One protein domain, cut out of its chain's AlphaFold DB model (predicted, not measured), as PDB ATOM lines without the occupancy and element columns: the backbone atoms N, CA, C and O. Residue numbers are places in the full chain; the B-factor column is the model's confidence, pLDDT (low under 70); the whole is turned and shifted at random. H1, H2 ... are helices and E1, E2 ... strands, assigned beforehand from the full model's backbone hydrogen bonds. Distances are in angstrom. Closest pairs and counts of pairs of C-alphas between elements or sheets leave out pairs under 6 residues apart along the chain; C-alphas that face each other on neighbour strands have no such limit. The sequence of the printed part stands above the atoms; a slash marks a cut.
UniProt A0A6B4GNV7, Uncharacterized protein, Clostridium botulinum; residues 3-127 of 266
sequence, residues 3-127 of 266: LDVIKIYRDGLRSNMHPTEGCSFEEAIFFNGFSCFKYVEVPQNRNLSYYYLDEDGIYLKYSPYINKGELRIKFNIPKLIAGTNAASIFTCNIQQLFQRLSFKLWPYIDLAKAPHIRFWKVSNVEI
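Overview. This is residues 3 to 127 of the 266 residues of an uncharacterized protein of Clostridium botulinum (UniProt A0A6B4GNV7). A twisted wall of six antiparallel strands has one face loosely covered by helix H3, the short H1 and E2, and the loop of residues 106 to 120, while its other face is bare. H2 sits at one end of the wall, where E6 ends, and residues 82 to 93 make a far loop beyond it. The printed part has 125 residues with three named helices and seven named strands, in the order E1 H1 E2 E3 E4 E5 E6 H2 H3 E7; the sheet runs E3 E4 E5 E6 E1 E7, and the class is mixed. The whole is compact, with a radius of gyration of the C-alphas of 15.0 A and spans of 45 by 37 by 24 A.

Along the chain. Find C-alpha 3 at (12.377, 32.672, 41.049); from there E1, residues 3 to 10, runs 20.3 A. Across the sheet look for E3, residues 38 to 40, 6.5 A; E4, 50 to 55, 16.6 A; E5, 58 to 63, 16.4 A; and E6, 70 to 76, 20.2 A. E7, residues 121 to 127, covers 16.9 A and ends at C-alpha 127, (12.084, 33.194, 45.697). H3, residues 94 to 105, starts at C-alpha 94, (17.068, 26.672, 31.537), and is 15.9 A long. The short elements are H1, residues 25 to 29, 5.9 A; E2, 31 to 34, 8.8 A; and H2, 77 to 81, 6.2 A.

Arrangement. Start with E3 E4 E5 E6, a meander, each strand the antiparallel neighbour of the one before and each successive pair a hairpin. Look for N 40 and O 50 at 2.8 A between E3 and E4, N 53 and O 60 at 3.0 A between E4 and E5, and N 61 and O 72 at 2.9 A between E5 and E6. Next, E6 and E1 have N 8 and O 73 at 2.9 A, and E1 and E7 have N 7 and O 124 at 2.9 A. E6, H2 H3 and E7 form a split strand-helix-strand unit, two strands running the same way with E1 between them, and its crossover is right-handed. H3 only grazes the sheet with residues 101 to 105, and H2 only grazes it with residues 77 to 80. H3 touches H2 with residues 97 to 101 alone, the C-alphas of Leu 80 and Arg 100 being closest at 6.5 A. H1 is not on the sheet and touches no helix. E2 pairs with no named strand. In H1, H2 and H3 every O i to N i+4 pair is within hydrogen-bond range.

Size, cuts and confidence. The C-alphas farthest apart are those of Gly 22 and Ala 87, 46.9 A. The printed part has no cut. Its long links are E1 to H1, H2 to H3 and H3 to E7. Look at residues 82 to 89 for pLDDT under 70; the mean of the printed part is 87.2.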
ATOM      1  N   LEU A   3      10.969  32.328  40.840       86.31
ATOM      2  CA  LEU A   3      12.377  32.672  41.049       86.31
ATOM      3  C   LEU A   3      12.600  34.106  40.564       86.31
ATOM      4  O   LEU A   3      12.249  34.423  39.427       86.31
ATOM      5  N   ASP A   4      13.155  34.963  41.419       86.88
ATOM      6  CA  ASP A   4      13.483  36.342  41.054       86.88
ATOM      7  C   ASP A   4      14.955  36.451  40.682       86.88
ATOM      8  O   ASP A   4      15.316  36.636  39.523       86.88
ATOM      9  N   VAL A   5      15.825  36.247  41.663       90.19
ATOM     10  CA  VAL A   5      17.254  36.477  41.523       90.19
ATOM     11  C   VAL A   5      18.006  35.208  41.848       90.19
ATOM     12  O   VAL A   5      17.695  34.499  42.802       90.19
ATOM     13  N   ILE A   6      19.029  34.920  41.051       93.19
ATOM     14  CA  ILE A   6      19.923  33.791  41.284       93.19
ATOM     15  C   ILE A   6      21.358  34.279  41.211       93.19
ATOM     16  O   ILE A   6      21.722  35.064  40.335       93.19
ATOM     17  N   LYS A   7      22.192  33.783  42.126       95.75
ATOM     18  CA  LYS A   7      23.641  33.949  42.069       95.75
ATOM     19  C   LYS A   7      24.335  32.611  41.899       95.75
ATOM     20  O   LYS A   7      24.468  31.841  42.857       95.75
ATOM     21  N   ILE A   8      24.841  32.386  40.696       94.94
ATOM     22  CA  ILE A   8      25.629  31.208  40.345       94.94
ATOM     23  C   ILE A   8      27.122  31.506  40.379       94.94
ATOM     24  O   ILE A   8      27.542  32.662  40.273       94.94
ATOM     25  N   TYR A   9      27.931  30.463  40.526       94.69
ATOM     26  CA  TYR A   9      29.376  30.569  40.433       94.69
ATOM     27  C   TYR A   9      30.044  29.308  39.891       94.69
ATOM     28  O   TYR A   9      29.536  28.187  40.020       94.69
ATOM     29  N   ARG A  10      31.225  29.518  39.309       92.94
ATOM     30  CA  ARG A  10      32.127  28.473  38.836       92.94
ATOM     31  C   ARG A  10      33.540  28.754  39.327       92.94
ATOM     32  O   ARG A  10      34.035  29.865  39.182       92.94
ATOM     33  N   ASP A  11      34.166  27.720  39.872       92.62
ATOM     34  CA  ASP A  11      35.565  27.718  40.297       92.62
ATOM     35  C   ASP A  11      36.473  27.143  39.197       92.62
ATOM     36  O   ASP A  11      36.018  26.392  38.325       92.62
ATOM     37  N   GLY A  12      37.777  27.406  39.298       90.56
ATOM     38  CA  GLY A  12      38.803  26.735  38.502       90.56
ATOM     39  C   GLY A  12      38.902  27.183  37.046       90.56
ATOM     40  O   GLY A  12      39.389  26.407  36.226       90.56
ATOM     41  N   LEU A  13      38.452  28.394  36.702       91.31
ATOM     42  CA  LEU A  13      38.520  28.885  35.320       91.31
ATOM     43  C   LEU A  13      39.957  29.009  34.790       91.31
ATOM     44  O   LEU A  13      40.172  28.839  33.596       91.31
ATOM     45  N   ARG A  14      40.948  29.238  35.663       90.31
ATOM     46  CA  ARG A  14      42.365  29.351  35.266       90.31
ATOM     47  C   ARG A  14      43.088  28.019  35.183       90.31
ATOM     48  O   ARG A  14      44.114  27.925  34.525       90.31
ATOM     49  N   SER A  15      42.613  27.011  35.912       88.00
ATOM     50  CA  SER A  15      43.289  25.712  35.992       88.00
ATOM     51  C   SER A  15      42.695  24.658  35.066       88.00
ATOM     52  O   SER A  15      43.356  23.665  34.786       88.00
ATOM     53  N   ASN A  16      41.446  24.838  34.643       85.88
ATOM     54  CA  ASN A  16      40.759  23.895  33.774       85.88
ATOM     55  C   ASN A  16      40.877  24.361  32.320       85.88
ATOM     56  O   ASN A  16      40.618  25.526  32.017       85.88
ATOM     57  N   MET A  17      41.252  23.435  31.440       86.75
ATOM     58  CA  MET A  17      41.447  23.706  30.017       86.75
ATOM     59  C   MET A  17      40.134  23.576  29.246       86.75
ATOM     60  O   MET A  17      39.334  22.674  29.513       86.75
ATOM     61  N   HIS A  18      39.943  24.451  28.263       87.69
ATOM     62  CA  HIS A  18      38.874  24.331  27.287       87.69
ATOM     63  C   HIS A  18      39.147  23.119  26.375       87.69
ATOM     64  O   HIS A  18      40.230  23.049  25.786       87.69
ATOM     65  N   PRO A  19      38.192  22.182  26.201       83.50
ATOM     66  CA  PRO A  19      38.445  20.911  25.513       83.50
ATOM     67  C   PRO A  19      38.945  21.050  24.072       83.50
ATOM     68  O   PRO A  19      39.690  20.198  23.598       83.50
ATOM     69  N   THR A  20      38.530  22.107  23.371       85.88
ATOM     70  CA  THR A  20      38.805  22.296  21.937       85.88
ATOM     71  C   THR A  20      39.736  23.462  21.619       85.88
ATOM     72  O   THR A  20      40.268  23.506  20.517       85.88
ATOM     73  N   GLU A  21      39.932  24.409  22.543       85.44
ATOM     74  CA  GLU A  21      40.727  25.623  22.272       85.44
ATOM     75  C   GLU A  21      42.159  25.510  22.806       85.44
ATOM     76  O   GLU A  21      43.020  26.295  22.424       85.44
ATOM     77  N   GLY A  22      42.443  24.522  23.666       87.50
ATOM     78  CA  GLY A  22      43.794  24.302  24.193       87.50
ATOM     79  C   GLY A  22      44.302  25.427  25.102       87.50
ATOM     80  O   GLY A  22      45.498  25.487  25.374       87.50
ATOM     81  N   CYS A  23      43.410  26.295  25.582       89.88
ATOM     82  CA  CYS A  23      43.669  27.379  26.527       89.88
ATOM     83  C   CYS A  23      42.854  27.179  27.816       89.88
ATOM     84  O   CYS A  23      42.039  26.256  27.915       89.88
ATOM     85  N   SER A  24      43.070  28.021  28.826       90.88
ATOM     86  CA  SER A  24      42.238  28.008  30.035       90.88
ATOM     87  C   SER A  24      40.806  28.478  29.739       90.88
ATOM     88  O   SER A  24      40.573  29.249  28.810       90.88
ATOM     89  N   PHE A  25      39.823  28.063  30.547       89.62
ATOM     90  CA  PHE A  25      38.466  28.612  30.421       89.62
ATOM     91  C   PHE A  25      38.424  30.130  30.638       89.62
ATOM     92  O   PHE A  25      37.587  30.788  30.034       89.62
ATOM     93  N   GLU A  26      39.306  30.696  31.472       92.06
ATOM     94  CA  GLU A  26      39.460  32.154  31.581       92.06
ATOM     95  C   GLU A  26      39.743  32.765  30.198       92.06
ATOM     96  O   GLU A  26      38.989  33.616  29.738       92.06
ATOM     97  N   GLU A  27      40.775  32.288  29.505       89.75
ATOM     98  CA  GLU A  27      41.166  32.818  28.192       89.75
ATOM     99  C   GLU A  27      40.097  32.585  27.119       89.75
ATOM    100  O   GLU A  27      39.865  33.463  26.292       89.75
ATOM    101  N   ALA A  28      39.422  31.434  27.142       89.81
ATOM    102  CA  ALA A  28      38.382  31.113  26.168       89.81
ATOM    103  C   ALA A  28      37.155  32.033  26.297       89.81
ATOM    104  O   ALA A  28      36.580  32.450  25.293       89.81
ATOM    105  N   ILE A  29      36.734  32.331  27.530       91.31
ATOM    106  CA  ILE A  29      35.438  32.958  27.815       91.31
ATOM    107  C   ILE A  29      35.485  34.495  27.708       91.31
ATOM    108  O   ILE A  29      34.481  35.102  27.345       91.31
ATOM    109  N   PHE A  30      36.597  35.159  28.035       90.81
ATOM    110  CA  PHE A  30      36.652  36.631  28.062       90.81
ATOM    111  C   PHE A  30      37.103  37.229  26.713       90.81
ATOM    112  O   PHE A  30      38.288  37.220  26.396       90.81
ATOM    113  N   PHE A  31      36.181  37.836  25.949       79.06
ATOM    114  CA  PHE A  31      36.448  38.368  24.594       79.06
ATOM    115  C   PHE A  31      37.523  39.458  24.510       79.06
ATOM    116  O   PHE A  31      38.325  39.456  23.582       79.06
ATOM    117  N   ASN A  32      37.527  40.402  25.455       70.94
ATOM    118  CA  ASN A  32      38.416  41.576  25.455       70.94
ATOM    119  C   ASN A  32      39.241  41.667  26.752       70.94
ATOM    120  O   ASN A  32      39.595  42.761  27.216       70.94
ATOM    121  N   GLY A  33      39.486  40.514  27.385       75.69
ATOM    122  CA  GLY A  33      40.043  40.443  28.733       75.69
ATOM    123  C   GLY A  33      39.180  41.199  29.751       75.69
ATOM    124  O   GLY A  33      37.953  41.158  29.700       75.69
ATOM    125  N   PHE A  34      39.829  41.919  30.671       82.25
ATOM    126  CA  PHE A  34      39.167  42.620  31.783       82.25
ATOM    127  C   PHE A  34      39.013  44.134  31.575       82.25
ATOM    128  O   PHE A  34      38.716  44.851  32.524       82.25
ATOM    129  N   SER A  35      39.224  44.640  30.357       79.75
ATOM    130  CA  SER A  35      39.261  46.087  30.063       79.75
ATOM    131  C   SER A  35      37.954  46.831  30.374       79.75
ATOM    132  O   SER A  35      37.985  47.986  30.789       79.75
ATOM    133  N   CYS A  36      36.810  46.166  30.220       83.38
ATOM    134  CA  CYS A  36      35.483  46.685  30.557       83.38
ATOM    135  C   CYS A  36      35.100  46.491  32.034       83.38
ATOM    136  O   CYS A  36      34.097  47.040  32.489       83.38
ATOM    137  N   PHE A  37      35.884  45.725  32.795       90.44
ATOM    138  CA  PHE A  37      35.605  45.461  34.198       90.44
ATOM    139  C   PHE A  37      36.268  46.508  35.085       90.44
ATOM    140  O   PHE A  37      37.416  46.906  34.892       90.44
ATOM    141  N   LYS A  38      35.572  46.887  36.153       92.81
ATOM    142  CA  LYS A  38      36.169  47.664  37.236       92.81
ATOM    143  C   LYS A  38      36.990  46.731  38.117       92.81
ATOM    144  O   LYS A  38      36.472  45.729  38.611       92.81
ATOM    145  N   TYR A  39      38.259  47.061  38.333       93.50
ATOM    146  CA  TYR A  39      39.122  46.333  39.259       93.50
ATOM    147  C   TYR A  39      39.012  46.912  40.670       93.50
ATOM    148  O   TYR A  39      39.129  48.120  40.872       93.50
ATOM    149  N   VAL A  40      38.795  46.038  41.647       93.06
ATOM    150  CA  VAL A  40      38.823  46.365  43.071       93.06
ATOM    151  C   VAL A  40      40.024  45.672  43.679       93.06
ATOM    152  O   VAL A  40      40.050  44.445  43.824       93.06
ATOM    153  N   GLU A  41      41.014  46.472  44.047       91.19
ATOM    154  CA  GLU A  41      42.167  46.000  44.790       91.19
ATOM    155  C   GLU A  41      41.854  45.937  46.286       91.19
ATOM    156  O   GLU A  41      41.295  46.873  46.857       91.19
ATOM    157  N   VAL A  42      42.240  44.836  46.929       89.50
ATOM    158  CA  VAL A  42      42.247  44.711  48.387       89.50
ATOM    159  C   VAL A  42      43.712  44.769  48.840       89.50
ATOM    160  O   VAL A  42      44.398  43.747  48.780       89.50
ATOM    161  N   PRO A  43      44.219  45.936  49.296       80.25
ATOM    162  CA  PRO A  43      45.660  46.166  49.476       80.25
ATOM    163  C   PRO A  43      46.338  45.190  50.442       80.25
ATOM    164  O   PRO A  43      47.507  44.855  50.297       80.25
ATOM    165  N   GLN A  44      45.587  44.714  51.433       84.56
ATOM    166  CA  GLN A  44      46.080  43.820  52.481       84.56
ATOM    167  C   GLN A  44      46.093  42.349  52.044       84.56
ATOM    168  O   GLN A  44      46.709  41.516  52.704       84.56
ATOM    169  N   ASN A  45      45.388  42.005  50.962       84.06
ATOM    170  CA  ASN A  45      45.300  40.638  50.473       84.06
ATOM    171  C   ASN A  45      44.907  40.613  48.994       84.06
ATOM    172  O   ASN A  45      43.723  40.572  48.652       84.06
ATOM    173  N   ARG A  46      45.914  40.549  48.117       80.56
ATOM    174  CA  ARG A  46      45.720  40.457  46.664       80.56
ATOM    175  C   ARG A  46      44.826  39.282  46.253       80.56
ATOM    176  O   ARG A  46      44.155  39.371  45.228       80.56
ATOM    177  N   ASN A  47      44.754  38.216  47.057       84.19
ATOM    178  CA  ASN A  47      43.885  37.079  46.757       84.19
ATOM    179  C   ASN A  47      42.393  37.419  46.858       84.19
ATOM    180  O   ASN A  47      41.569  36.680  46.330       84.19
ATOM    181  N   LEU A  48      42.042  38.523  47.521       87.00
ATOM    182  CA  LEU A  48      40.673  39.022  47.630       87.00
ATOM    183  C   LEU A  48      40.334  40.079  46.578       87.00
ATOM    184  O   LEU A  48      39.173  40.478  46.509       87.00
ATOM    185  N   SER A  49      41.303  40.528  45.775       91.31
ATOM    186  CA  SER A  49      41.059  41.466  44.681       91.31
ATOM    187  C   SER A  49      40.221  40.820  43.577       91.31
ATOM    188  O   SER A  49      40.349  39.624  43.292       91.31
ATOM    189  N   TYR A  50      39.355  41.606  42.942       95.06
ATOM    190  CA  TYR A  50      38.414  41.102  41.945       95.06
ATOM    191  C   TYR A  50      38.073  42.144  40.885       95.06
ATOM    192  O   TYR A  50      38.167  43.348  41.106       95.06
ATOM    193  N   TYR A  51      37.627  41.650  39.740       94.94
ATOM    194  CA  TYR A  51      37.020  42.420  38.668       94.94
ATOM    195  C   TYR A  51      35.503  42.327  38.789       94.94
ATOM    196  O   TYR A  51      34.980  41.264  39.135       94.94
ATOM    197  N   TYR A  52      34.781  43.409  38.517       95.12
ATOM    198  CA  TYR A  52      33.325  43.366  38.451       95.12
ATOM    199  C   TYR A  52      32.757  44.227  37.327       95.12
ATOM    200  O   TYR A  52      33.368  45.204  36.895       95.12
ATOM    201  N   LEU A  53      31.568  43.837  36.887       92.81
ATOM    202  CA  LEU A  53      30.726  44.553  35.941       92.81
ATOM    203  C   LEU A  53      29.285  44.449  36.452       92.81
ATOM    204  O   LEU A  53      28.887  43.390  36.938       92.81
ATOM    205  N   ASP A  54      28.530  45.539  36.386       89.56
ATOM    206  CA  ASP A  54      27.111  45.571  36.744       89.56
ATOM    207  C   ASP A  54      26.359  46.271  35.620       89.56
ATOM    208  O   ASP A  54      26.590  47.456  35.370       89.56
ATOM    209  N   GLU A  55      25.535  45.519  34.902       83.00
ATOM    210  CA  GLU A  55      24.860  46.004  33.706       83.00
ATOM    211  C   GLU A  55      23.536  45.272  33.504       83.00
ATOM    212  O   GLU A  55      23.456  44.051  33.638       83.00
ATOM    213  N   ASP A  56      22.474  46.026  33.205       76.44
ATOM    214  CA  ASP A  56      21.143  45.498  32.881       76.44
ATOM    215  C   ASP A  56      20.588  44.462  33.881       76.44
ATOM    216  O   ASP A  56      19.867  43.527  33.524       76.44
ATOM    217  N   GLY A  57      20.894  44.629  35.173       74.88
ATOM    218  CA  GLY A  57      20.443  43.712  36.222       74.88
ATOM    219  C   GLY A  57      21.213  42.388  36.272       74.88
ATOM    220  O   GLY A  57      20.736  41.433  36.897       74.88
ATOM    221  N   ILE A  58      22.388  42.334  35.641       89.31
ATOM    222  CA  ILE A  58      23.373  41.270  35.785       89.31
ATOM    223  C   ILE A  58      24.631  41.842  36.438       89.31
ATOM    224  O   ILE A  58      25.296  42.720  35.899       89.31
ATOM    225  N   TYR A  59      25.000  41.265  37.574       93.75
ATOM    226  CA  TYR A  59      26.256  41.545  38.250       93.75
ATOM    227  C   TYR A  59      27.233  40.388  38.042       93.75
ATOM    228  O   TYR A  59      27.016  39.262  38.510       93.75
ATOM    229  N   LEU A  60      28.337  40.684  37.369       94.38
ATOM    230  CA  LEU A  60      29.473  39.799  37.172       94.38
ATOM    231  C   LEU A  60      30.568  40.141  38.169       94.38
ATOM    232  O   LEU A  60      30.943  41.299  38.335       94.38
ATOM    233  N   LYS A  61      31.143  39.115  38.789       95.38
ATOM    234  CA  LYS A  61      32.342  39.257  39.610       95.38
ATOM    235  C   LYS A  61      33.319  38.143  39.301       95.38
ATOM    236  O   LYS A  61      33.005  36.977  39.522       95.38
ATOM    237  N   TYR A  62      34.517  38.513  38.872       95.12
ATOM    238  CA  TYR A  62      35.605  37.587  38.612       95.12
ATOM    239  C   TYR A  62      36.750  37.767  39.610       95.12
ATOM    240  O   TYR A  62      37.298  38.857  39.755       95.12
ATOM    241  N   SER A  63      37.111  36.694  40.311       95.06
ATOM    242  CA  SER A  63      38.149  36.688  41.345       95.06
ATOM    243  C   SER A  63      39.286  35.745  40.917       95.06
ATOM    244  O   SER A  63      39.211  34.543  41.183       95.06
ATOM    245  N   PRO A  64      40.346  36.251  40.256       92.00
ATOM    246  CA  PRO A  64      41.363  35.422  39.590       92.00
ATOM    247  C   PRO A  64      42.221  34.574  40.538       92.00
ATOM    248  O   PRO A  64      42.841  33.596  40.117       92.00
ATOM    249  N   TYR A  65      42.297  34.954  41.811       90.69
ATOM    250  CA  TYR A  65      43.137  34.294  42.814       90.69
ATOM    251  C   TYR A  65      42.337  33.411  43.783       90.69
ATOM    252  O   TYR A  65      42.916  32.590  44.491       90.69
ATOM    253  N   ILE A  66      41.006  33.531  43.795       90.75
ATOM    254  CA  ILE A  66      40.118  32.691  44.608       90.75
ATOM    255  C   ILE A  66      39.805  31.421  43.823       90.75
ATOM    256  O   ILE A  66      39.492  31.498  42.639       90.75
ATOM    257  N   ASN A  67      39.906  30.253  44.468       89.19
ATOM    258  CA  ASN A  67      39.547  28.944  43.903       89.19
ATOM    259  C   ASN A  67      40.083  28.702  42.476       89.19
ATOM    260  O   ASN A  67      39.401  28.102  41.644       89.19
ATOM    261  N   LYS A  68      41.306  29.175  42.192       91.88
ATOM    262  CA  LYS A  68      41.954  29.084  40.870       91.88
ATOM    263  C   LYS A  68      41.141  29.758  39.744       91.88
ATOM    264  O   LYS A  68      41.061  29.236  38.633       91.88
ATOM    265  N   GLY A  69      40.541  30.910  40.037       91.50
ATOM    266  CA  GLY A  69      39.703  31.679  39.118       91.50
ATOM    267  C   GLY A  69      38.226  31.375  39.333       91.50
ATOM    268  O   GLY A  69      37.687  30.448  38.728       91.50
ATOM    269  N   GLU A  70      37.582  32.152  40.202       94.19
ATOM    270  CA  GLU A  70      36.150  32.051  40.489       94.19
ATOM    271  C   GLU A  70      35.376  33.143  39.741       94.19
ATOM    272  O   GLU A  70      35.626  34.334  39.937       94.19
ATOM    273  N   LEU A  71      34.393  32.749  38.931       94.69
ATOM    274  CA  LEU A  71      33.423  33.660  38.322       94.69
ATOM    275  C   LEU A  71      32.072  33.509  39.009       94.69
ATOM    276  O   LEU A  71      31.551  32.401  39.125       94.69
ATOM    277  N   ARG A  72      31.490  34.630  39.431       96.06
ATOM    278  CA  ARG A  72      30.126  34.723  39.952       96.06
ATOM    279  C   ARG A  72      29.267  35.555  39.016       96.06
ATOM    280  O   ARG A  72      29.687  36.626  38.588       96.06
ATOM    281  N   ILE A  73      28.046  35.092  38.791       95.50
ATOM    282  CA  ILE A  73      27.027  35.788  38.009       95.50
ATOM    283  C   ILE A  73      25.780  35.873  38.885       95.50
ATOM    284  O   ILE A  73      25.214  34.844  39.254       95.50
ATOM    285  N   LYS A  74      25.377  37.088  39.263       95.62
ATOM    286  CA  LYS A  74      24.079  37.372  39.888       95.62
ATOM    287  C   LYS A  74      23.178  37.975  38.820       95.62
ATOM    288  O   LYS A  74      23.587  38.932  38.181       95.62
ATOM    289  N   PHE A  75      21.980  37.442  38.629       92.25
ATOM    290  CA  PHE A  75      21.044  37.953  37.630       92.25
ATOM    291  C   PHE A  75      19.601  37.883  38.120       92.25
ATOM    292  O   PHE A  75      19.249  37.000  38.902       92.25
ATOM    293  N   ASN A  76      18.776  38.815  37.641       87.94
ATOM    294  CA  ASN A  76      17.339  38.870  37.899       87.94
ATOM    295  C   ASN A  76      16.560  38.286  36.704       87.94
ATOM    296  O   ASN A  76      16.540  38.864  35.620       87.94
ATOM    297  N   ILE A  77      15.926  37.132  36.899       86.81
ATOM    298  CA  ILE A  77      15.202  36.388  35.864       86.81
ATOM    299  C   ILE A  77      14.029  37.201  35.290       86.81
ATOM    300  O   ILE A  77      13.976  37.314  34.063       86.81
ATOM    301  N   PRO A  78      13.117  37.801  36.088       79.94
ATOM    302  CA  PRO A  78      12.058  38.643  35.532       79.94
ATOM    303  C   PRO A  78      12.584  39.745  34.611       79.94
ATOM    304  O   PRO A  78      12.071  39.905  33.505       79.94
ATOM    305  N   LYS A  79      13.647  40.455  35.011       79.50
ATOM    306  CA  LYS A  79      14.252  41.517  34.190       79.50
ATOM    307  C   LYS A  79      14.832  40.981  32.881       79.50
ATOM    308  O   LYS A  79      14.714  41.645  31.856       79.50
ATOM    309  N   LEU A  80      15.404  39.774  32.889       82.69
ATOM    310  CA  LEU A  80      15.936  39.134  31.680       82.69
ATOM    311  C   LEU A  80      14.850  38.687  30.688       82.69
ATOM    312  O   LEU A  80      15.141  38.551  29.499       82.69
ATOM    313  N   ILE A  81      13.630  38.411  31.164       80.06
ATOM    314  CA  ILE A  81      12.598  37.710  30.382       80.06
ATOM    315  C   ILE A  81      11.380  38.580  30.096       80.06
ATOM    316  O   ILE A  81      10.947  38.663  28.950       80.06
ATOM    317  N   ALA A  82      10.812  39.186  31.134       68.94
ATOM    318  CA  ALA A  82       9.547  39.914  31.092       68.94
ATOM    319  C   ALA A  82       9.728  41.444  31.133       68.94
ATOM    320  O   ALA A  82       8.764  42.183  30.941       68.94
ATOM    321  N   GLY A  83      10.949  41.932  31.372       69.12
ATOM    322  CA  GLY A  83      11.246  43.362  31.418       69.12
ATOM    323  C   GLY A  83      10.671  44.038  32.665       69.12
ATOM    324  O   GLY A  83      10.933  43.607  33.786       69.12
ATOM    325  N   THR A  84       9.925  45.131  32.482       66.56
ATOM    326  CA  THR A  84       9.492  46.039  33.563       66.56
ATOM    327  C   THR A  84       8.079  45.785  34.098       66.56
ATOM    328  O   THR A  84       7.668  46.459  35.042       66.56
ATOM    329  N   ASN A  85       7.319  44.824  33.555       69.31
ATOM    330  CA  ASN A  85       5.946  44.579  34.008       69.31
ATOM    331  C   ASN A  85       5.915  43.893  35.393       69.31
ATOM    332  O   ASN A  85       6.262  42.721  35.552       69.31
ATOM    333  N   ALA A  86       5.416  44.626  36.393       69.31
ATOM    334  CA  ALA A  86       5.325  44.195  37.786       69.31
ATOM    335  C   ALA A  86       4.342  43.035  38.041       69.31
ATOM    336  O   ALA A  86       4.499  42.328  39.033       69.31
ATOM    337  N   ALA A  87       3.332  42.836  37.194       66.62
ATOM    338  CA  ALA A  87       2.322  41.783  37.338       66.62
ATOM    339  C   ALA A  87       2.543  40.606  36.371       66.62
ATOM    340  O   ALA A  87       1.743  39.671  36.342       66.62
ATOM    341  N   SER A  88       3.615  40.646  35.570       65.44
ATOM    342  CA  SER A  88       3.894  39.608  34.582       65.44
ATOM    343  C   SER A  88       4.115  38.245  35.225       65.44
ATOM    344  O   SER A  88       4.978  38.065  36.083       65.44
ATOM    345  N   ILE A  89       3.368  37.264  34.723       69.12
ATOM    346  CA  ILE A  89       3.638  35.846  34.925       69.12
ATOM    347  C   ILE A  89       4.503  35.405  33.751       69.12
ATOM    348  O   ILE A  89       4.107  35.556  32.596       69.12
ATOM    349  N   PHE A  90       5.677  34.859  34.038       70.69
ATOM    350  CA  PHE A  90       6.559  34.305  33.022       70.69
ATOM    351  C   PHE A  90       6.950  32.882  33.401       70.69
ATOM    352  O   PHE A  90       7.059  32.529  34.576       70.69
ATOM    353  N   THR A  91       7.179  32.069  32.382       74.50
ATOM    354  CA  THR A  91       7.788  30.751  32.510       74.50
ATOM    355  C   THR A  91       9.064  30.750  31.687       74.50
ATOM    356  O   THR A  91       9.150  31.385  30.637       74.50
ATOM    357  N   CYS A  92      10.093  30.090  32.202       79.56
ATOM    358  CA  CYS A  92      11.378  30.012  31.536       79.56
ATOM    359  C   CYS A  92      12.017  28.672  31.823       79.56
ATOM    360  O   CYS A  92      12.168  28.293  32.985       79.56
ATOM    361  N   ASN A  93      12.413  27.972  30.767       85.00
ATOM    362  CA  ASN A  93      13.285  26.819  30.919       85.00
ATOM    363  C   ASN A  93      14.763  27.252  30.934       85.00
ATOM    364  O   ASN A  93      15.125  28.357  30.525       85.00
ATOM    365  N   ILE A  94      15.642  26.359  31.384       86.75
ATOM    366  CA  ILE A  94      17.068  26.672  31.537       86.75
ATOM    367  C   ILE A  94      17.760  27.027  30.208       86.75
ATOM    368  O   ILE A  94      18.689  27.831  30.199       86.75
ATOM    369  N   GLN A  95      17.279  26.485  29.084       87.31
ATOM    370  CA  GLN A  95      17.810  26.766  27.748       87.31
ATOM    371  C   GLN A  95      17.497  28.206  27.317       87.31
ATOM    372  O   GLN A  95      18.375  28.921  26.838       87.31
ATOM    373  N   GLN A  96      16.257  28.652  27.528       88.00
ATOM    374  CA  GLN A  96      15.828  30.026  27.274       88.00
ATOM    375  C   GLN A  96      16.573  31.010  28.179       88.00
ATOM    376  O   GLN A  96      17.034  32.048  27.699       88.00
ATOM    377  N   LEU A  97      16.749  30.671  29.463       88.81
ATOM    378  CA  LEU A  97      17.551  31.481  30.378       88.81
ATOM    379  C   LEU A  97      18.988  31.611  29.865       88.81
ATOM    380  O   LEU A  97      19.504  32.724  29.795       88.81
ATOM    381  N   PHE A  98      19.618  30.496  29.482       90.88
ATOM    382  CA  PHE A  98      20.978  30.492  28.952       90.88
ATOM    383  C   PHE A  98      21.109  31.399  27.729       90.88
ATOM    384  O   PHE A  98      22.029  32.211  27.678       90.88
ATOM    385  N   GLN A  99      20.180  31.321  26.775       90.81
ATOM    386  CA  GLN A  99      20.194  32.171  25.582       90.81
ATOM    387  C   GLN A  99      20.097  33.661  25.934       90.81
ATOM    388  O   GLN A  99      20.892  34.461  25.443       90.81
ATOM    389  N   ARG A 100      19.154  34.041  26.808       90.25
ATOM    390  CA  ARG A 100      18.966  35.441  27.230       90.25
ATOM    391  C   ARG A 100      20.168  35.973  28.002       90.25
ATOM    392  O   ARG A 100      20.621  37.081  27.729       90.25
ATOM    393  N   LEU A 101      20.690  35.173  28.930       91.12
ATOM    394  CA  LEU A 101      21.862  35.525  29.719       91.12
ATOM    395  C   LEU A 101      23.099  35.668  28.825       91.12
ATOM    396  O   LEU A 101      23.801  36.664  28.928       91.12
ATOM    397  N   SER A 102      23.330  34.724  27.908       91.00
ATOM    398  CA  SER A 102      24.462  34.771  26.970       91.00
ATOM    399  C   SER A 102      24.394  35.999  26.068       91.00
ATOM    400  O   SER A 102      25.398  36.674  25.878       91.00
ATOM    401  N   PHE A 103      23.203  36.336  25.564       90.12
ATOM    402  CA  PHE A 103      23.011  37.530  24.747       90.12
ATOM    403  C   PHE A 103      23.311  38.822  25.518       90.12
ATOM    404  O   PHE A 103      23.943  39.718  24.978       90.12
ATOM    405  N   LYS A 104      22.879  38.921  26.781       88.81
ATOM    406  CA  LYS A 104      23.134  40.100  27.623       88.81
ATOM    407  C   LYS A 104      24.583  40.216  28.092       88.81
ATOM    408  O   LYS A 104      25.051  41.316  28.344       88.81
ATOM    409  N   LEU A 105      25.271  39.089  28.240       89.38
ATOM    410  CA  LEU A 105      26.681  39.058  28.617       89.38
ATOM    411  C   LEU A 105      27.623  39.254  27.433       89.38
ATOM    412  O   LEU A 105      28.803  39.517  27.648       89.38
ATOM    413  N   TRP A 106      27.124  39.164  26.203       87.75
ATOM    414  CA  TRP A 106      27.855  39.581  25.019       87.75
ATOM    415  C   TRP A 106      27.965  41.118  24.980       87.75
ATOM    416  O   TRP A 106      26.939  41.780  25.127       87.75
ATOM    417  N   PRO A 107      29.152  41.719  24.752       88.00
ATOM    418  CA  PRO A 107      30.414  41.125  24.289       88.00
ATOM    419  C   PRO A 107      31.444  40.856  25.406       88.00
ATOM    420  O   PRO A 107      32.638  40.778  25.137       88.00
ATOM    421  N   TYR A 108      31.040  40.778  26.670       88.62
ATOM    422  CA  TYR A 108      31.957  40.667  27.810       88.62
ATOM    423  C   TYR A 108      32.446  39.237  28.053       88.62
ATOM    424  O   TYR A 108      33.625  39.020  28.335       88.62
ATOM    425  N   ILE A 109      31.532  38.271  27.971       90.81
ATOM    426  CA  ILE A 109      31.750  36.867  28.332       90.81
ATOM    427  C   ILE A 109      31.047  35.974  27.305       90.81
ATOM    428  O   ILE A 109      29.849  36.130  27.067       90.81
ATOM    429  N   ASP A 110      31.764  34.991  26.759       90.88
ATOM    430  CA  ASP A 110      31.196  33.894  25.976       90.88
ATOM    431  C   ASP A 110      30.776  32.728  26.878       90.88
ATOM    432  O   ASP A 110      31.569  31.848  27.222       90.88
ATOM    433  N   LEU A 111      29.501  32.682  27.261       90.06
ATOM    434  CA  LEU A 111      28.998  31.545  28.031       90.06
ATOM    435  C   LEU A 111      28.938  30.237  27.225       90.06
ATOM    436  O   LEU A 111      28.868  29.176  27.843       90.06
ATOM    437  N   ALA A 112      28.974  30.274  25.887       88.19
ATOM    438  CA  ALA A 112      28.977  29.058  25.071       88.19
ATOM    439  C   ALA A 112      30.318  28.316  25.142       88.19
ATOM    440  O   ALA A 112      30.348  27.095  25.000       88.19
ATOM    441  N   LYS A 113      31.404  29.039  25.431       88.50
ATOM    442  CA  LYS A 113      32.739  28.480  25.693       88.50
ATOM    443  C   LYS A 113      32.945  28.064  27.147       88.50
ATOM    444  O   LYS A 113      33.987  27.532  27.518       88.50
ATOM    445  N   ALA A 114      31.974  28.318  28.014       84.44
ATOM    446  CA  ALA A 114      32.057  27.915  29.405       84.44
ATOM    447  C   ALA A 114      31.509  26.492  29.611       84.44
ATOM    448  O   ALA A 114      30.651  26.039  28.849       84.44
ATOM    449  N   PRO A 115      31.914  25.779  30.684       80.38
ATOM    450  CA  PRO A 115      31.197  24.580  31.107       80.38
ATOM    451  C   PRO A 115      29.715  24.910  31.290       80.38
ATOM    452  O   PRO A 115      29.398  25.969  31.834       80.38
ATOM    453  N   HIS A 116      28.812  24.012  30.889       86.06
ATOM    454  CA  HIS A 116      27.375  24.299  30.892       86.06
ATOM    455  C   HIS A 116      26.875  24.887  32.221       86.06
ATOM    456  O   HIS A 116      27.024  24.277  33.286       86.06
ATOM    457  N   ILE A 117      26.210  26.048  32.142       89.00
ATOM    458  CA  ILE A 117      25.761  26.816  33.318       89.00
ATOM    459  C   ILE A 117      24.796  26.048  34.226       89.00
ATOM    460  O   ILE A 117      24.709  26.337  35.416       89.00
ATOM    461  N   ARG A 118      24.101  25.033  33.692       88.06
ATOM    462  CA  ARG A 118      23.187  24.167  34.456       88.06
ATOM    463  C   ARG A 118      23.868  23.465  35.633       88.06
ATOM    464  O   ARG A 118      23.236  23.241  36.659       88.06
ATOM    465  N   PHE A 119      25.169  23.199  35.509       88.62
ATOM    466  CA  PHE A 119      25.985  22.543  36.534       88.62
ATOM    467  C   PHE A 119      26.763  23.532  37.406       88.62
ATOM    468  O   PHE A 119      27.621  23.135  38.197       88.62
ATOM    469  N   TRP A 120      26.527  24.836  37.246       91.38
ATOM    470  CA  TRP A 120      27.174  25.830  38.090       91.38
ATOM    471  C   TRP A 120      26.532  25.840  39.468       91.38
ATOM    472  O   TRP A 120      25.335  25.597  39.630       91.38
ATOM    473  N   LYS A 121      27.361  26.126  40.468       92.62
ATOM    474  CA  LYS A 121      26.966  26.102  41.871       92.62
ATOM    475  C   LYS A 121      26.119  27.327  42.178       92.62
ATOM    476  O   LYS A 121      26.425  28.420  41.706       92.62
ATOM    477  N   VAL A 122      25.105  27.178  43.020       93.25
ATOM    478  CA  VAL A 122      24.244  28.283  43.451       93.25
ATOM    479  C   VAL A 122      24.661  28.725  44.846       93.25
ATOM    480  O   VAL A 122      24.854  27.924  45.756       93.25
ATOM    481  N   SER A 123      24.867  30.027  45.006       93.38
ATOM    482  CA  SER A 123      25.277  30.636  46.278       93.38
ATOM    483  C   SER A 123      24.160  31.431  46.944       93.38
ATOM    484  O   SER A 123      24.218  31.674  48.149       93.38
ATOM    485  N   ASN A 124      23.171  31.852  46.161       94.00
ATOM    486  CA  ASN A 124      22.031  32.623  46.620       94.00
ATOM    487  C   ASN A 124      20.872  32.463  45.630       94.00
ATOM    488  O   ASN A 124      21.106  32.420  44.417       94.00
ATOM    489  N   VAL A 125      19.657  32.369  46.156       93.62
ATOM    490  CA  VAL A 125      18.416  32.391  45.384       93.62
ATOM    491  C   VAL A 125      17.377  33.221  46.128       93.62
ATOM    492  O   VAL A 125      17.220  33.078  47.338       93.62
ATOM    493  N   GLU A 126      16.672  34.077  45.401       92.44
ATOM    494  CA  GLU A 126      15.540  34.857  45.892       92.44
ATOM    495  C   GLU A 126      14.266  34.292  45.249       92.44
ATOM    496  O   GLU A 126      14.114  34.263  44.024       92.44
ATOM    497  N   ILE A 127      13.361  33.793  46.087       90.94
ATOM    498  CA  ILE A 127      12.084  33.194  45.697       90.94
ATOM    499  C   ILE A 127      10.973  34.147  46.117       90.94
ATOM    500  O   ILE A 127      10.965  34.597  47.255       90.94
TER     501      ILE A 127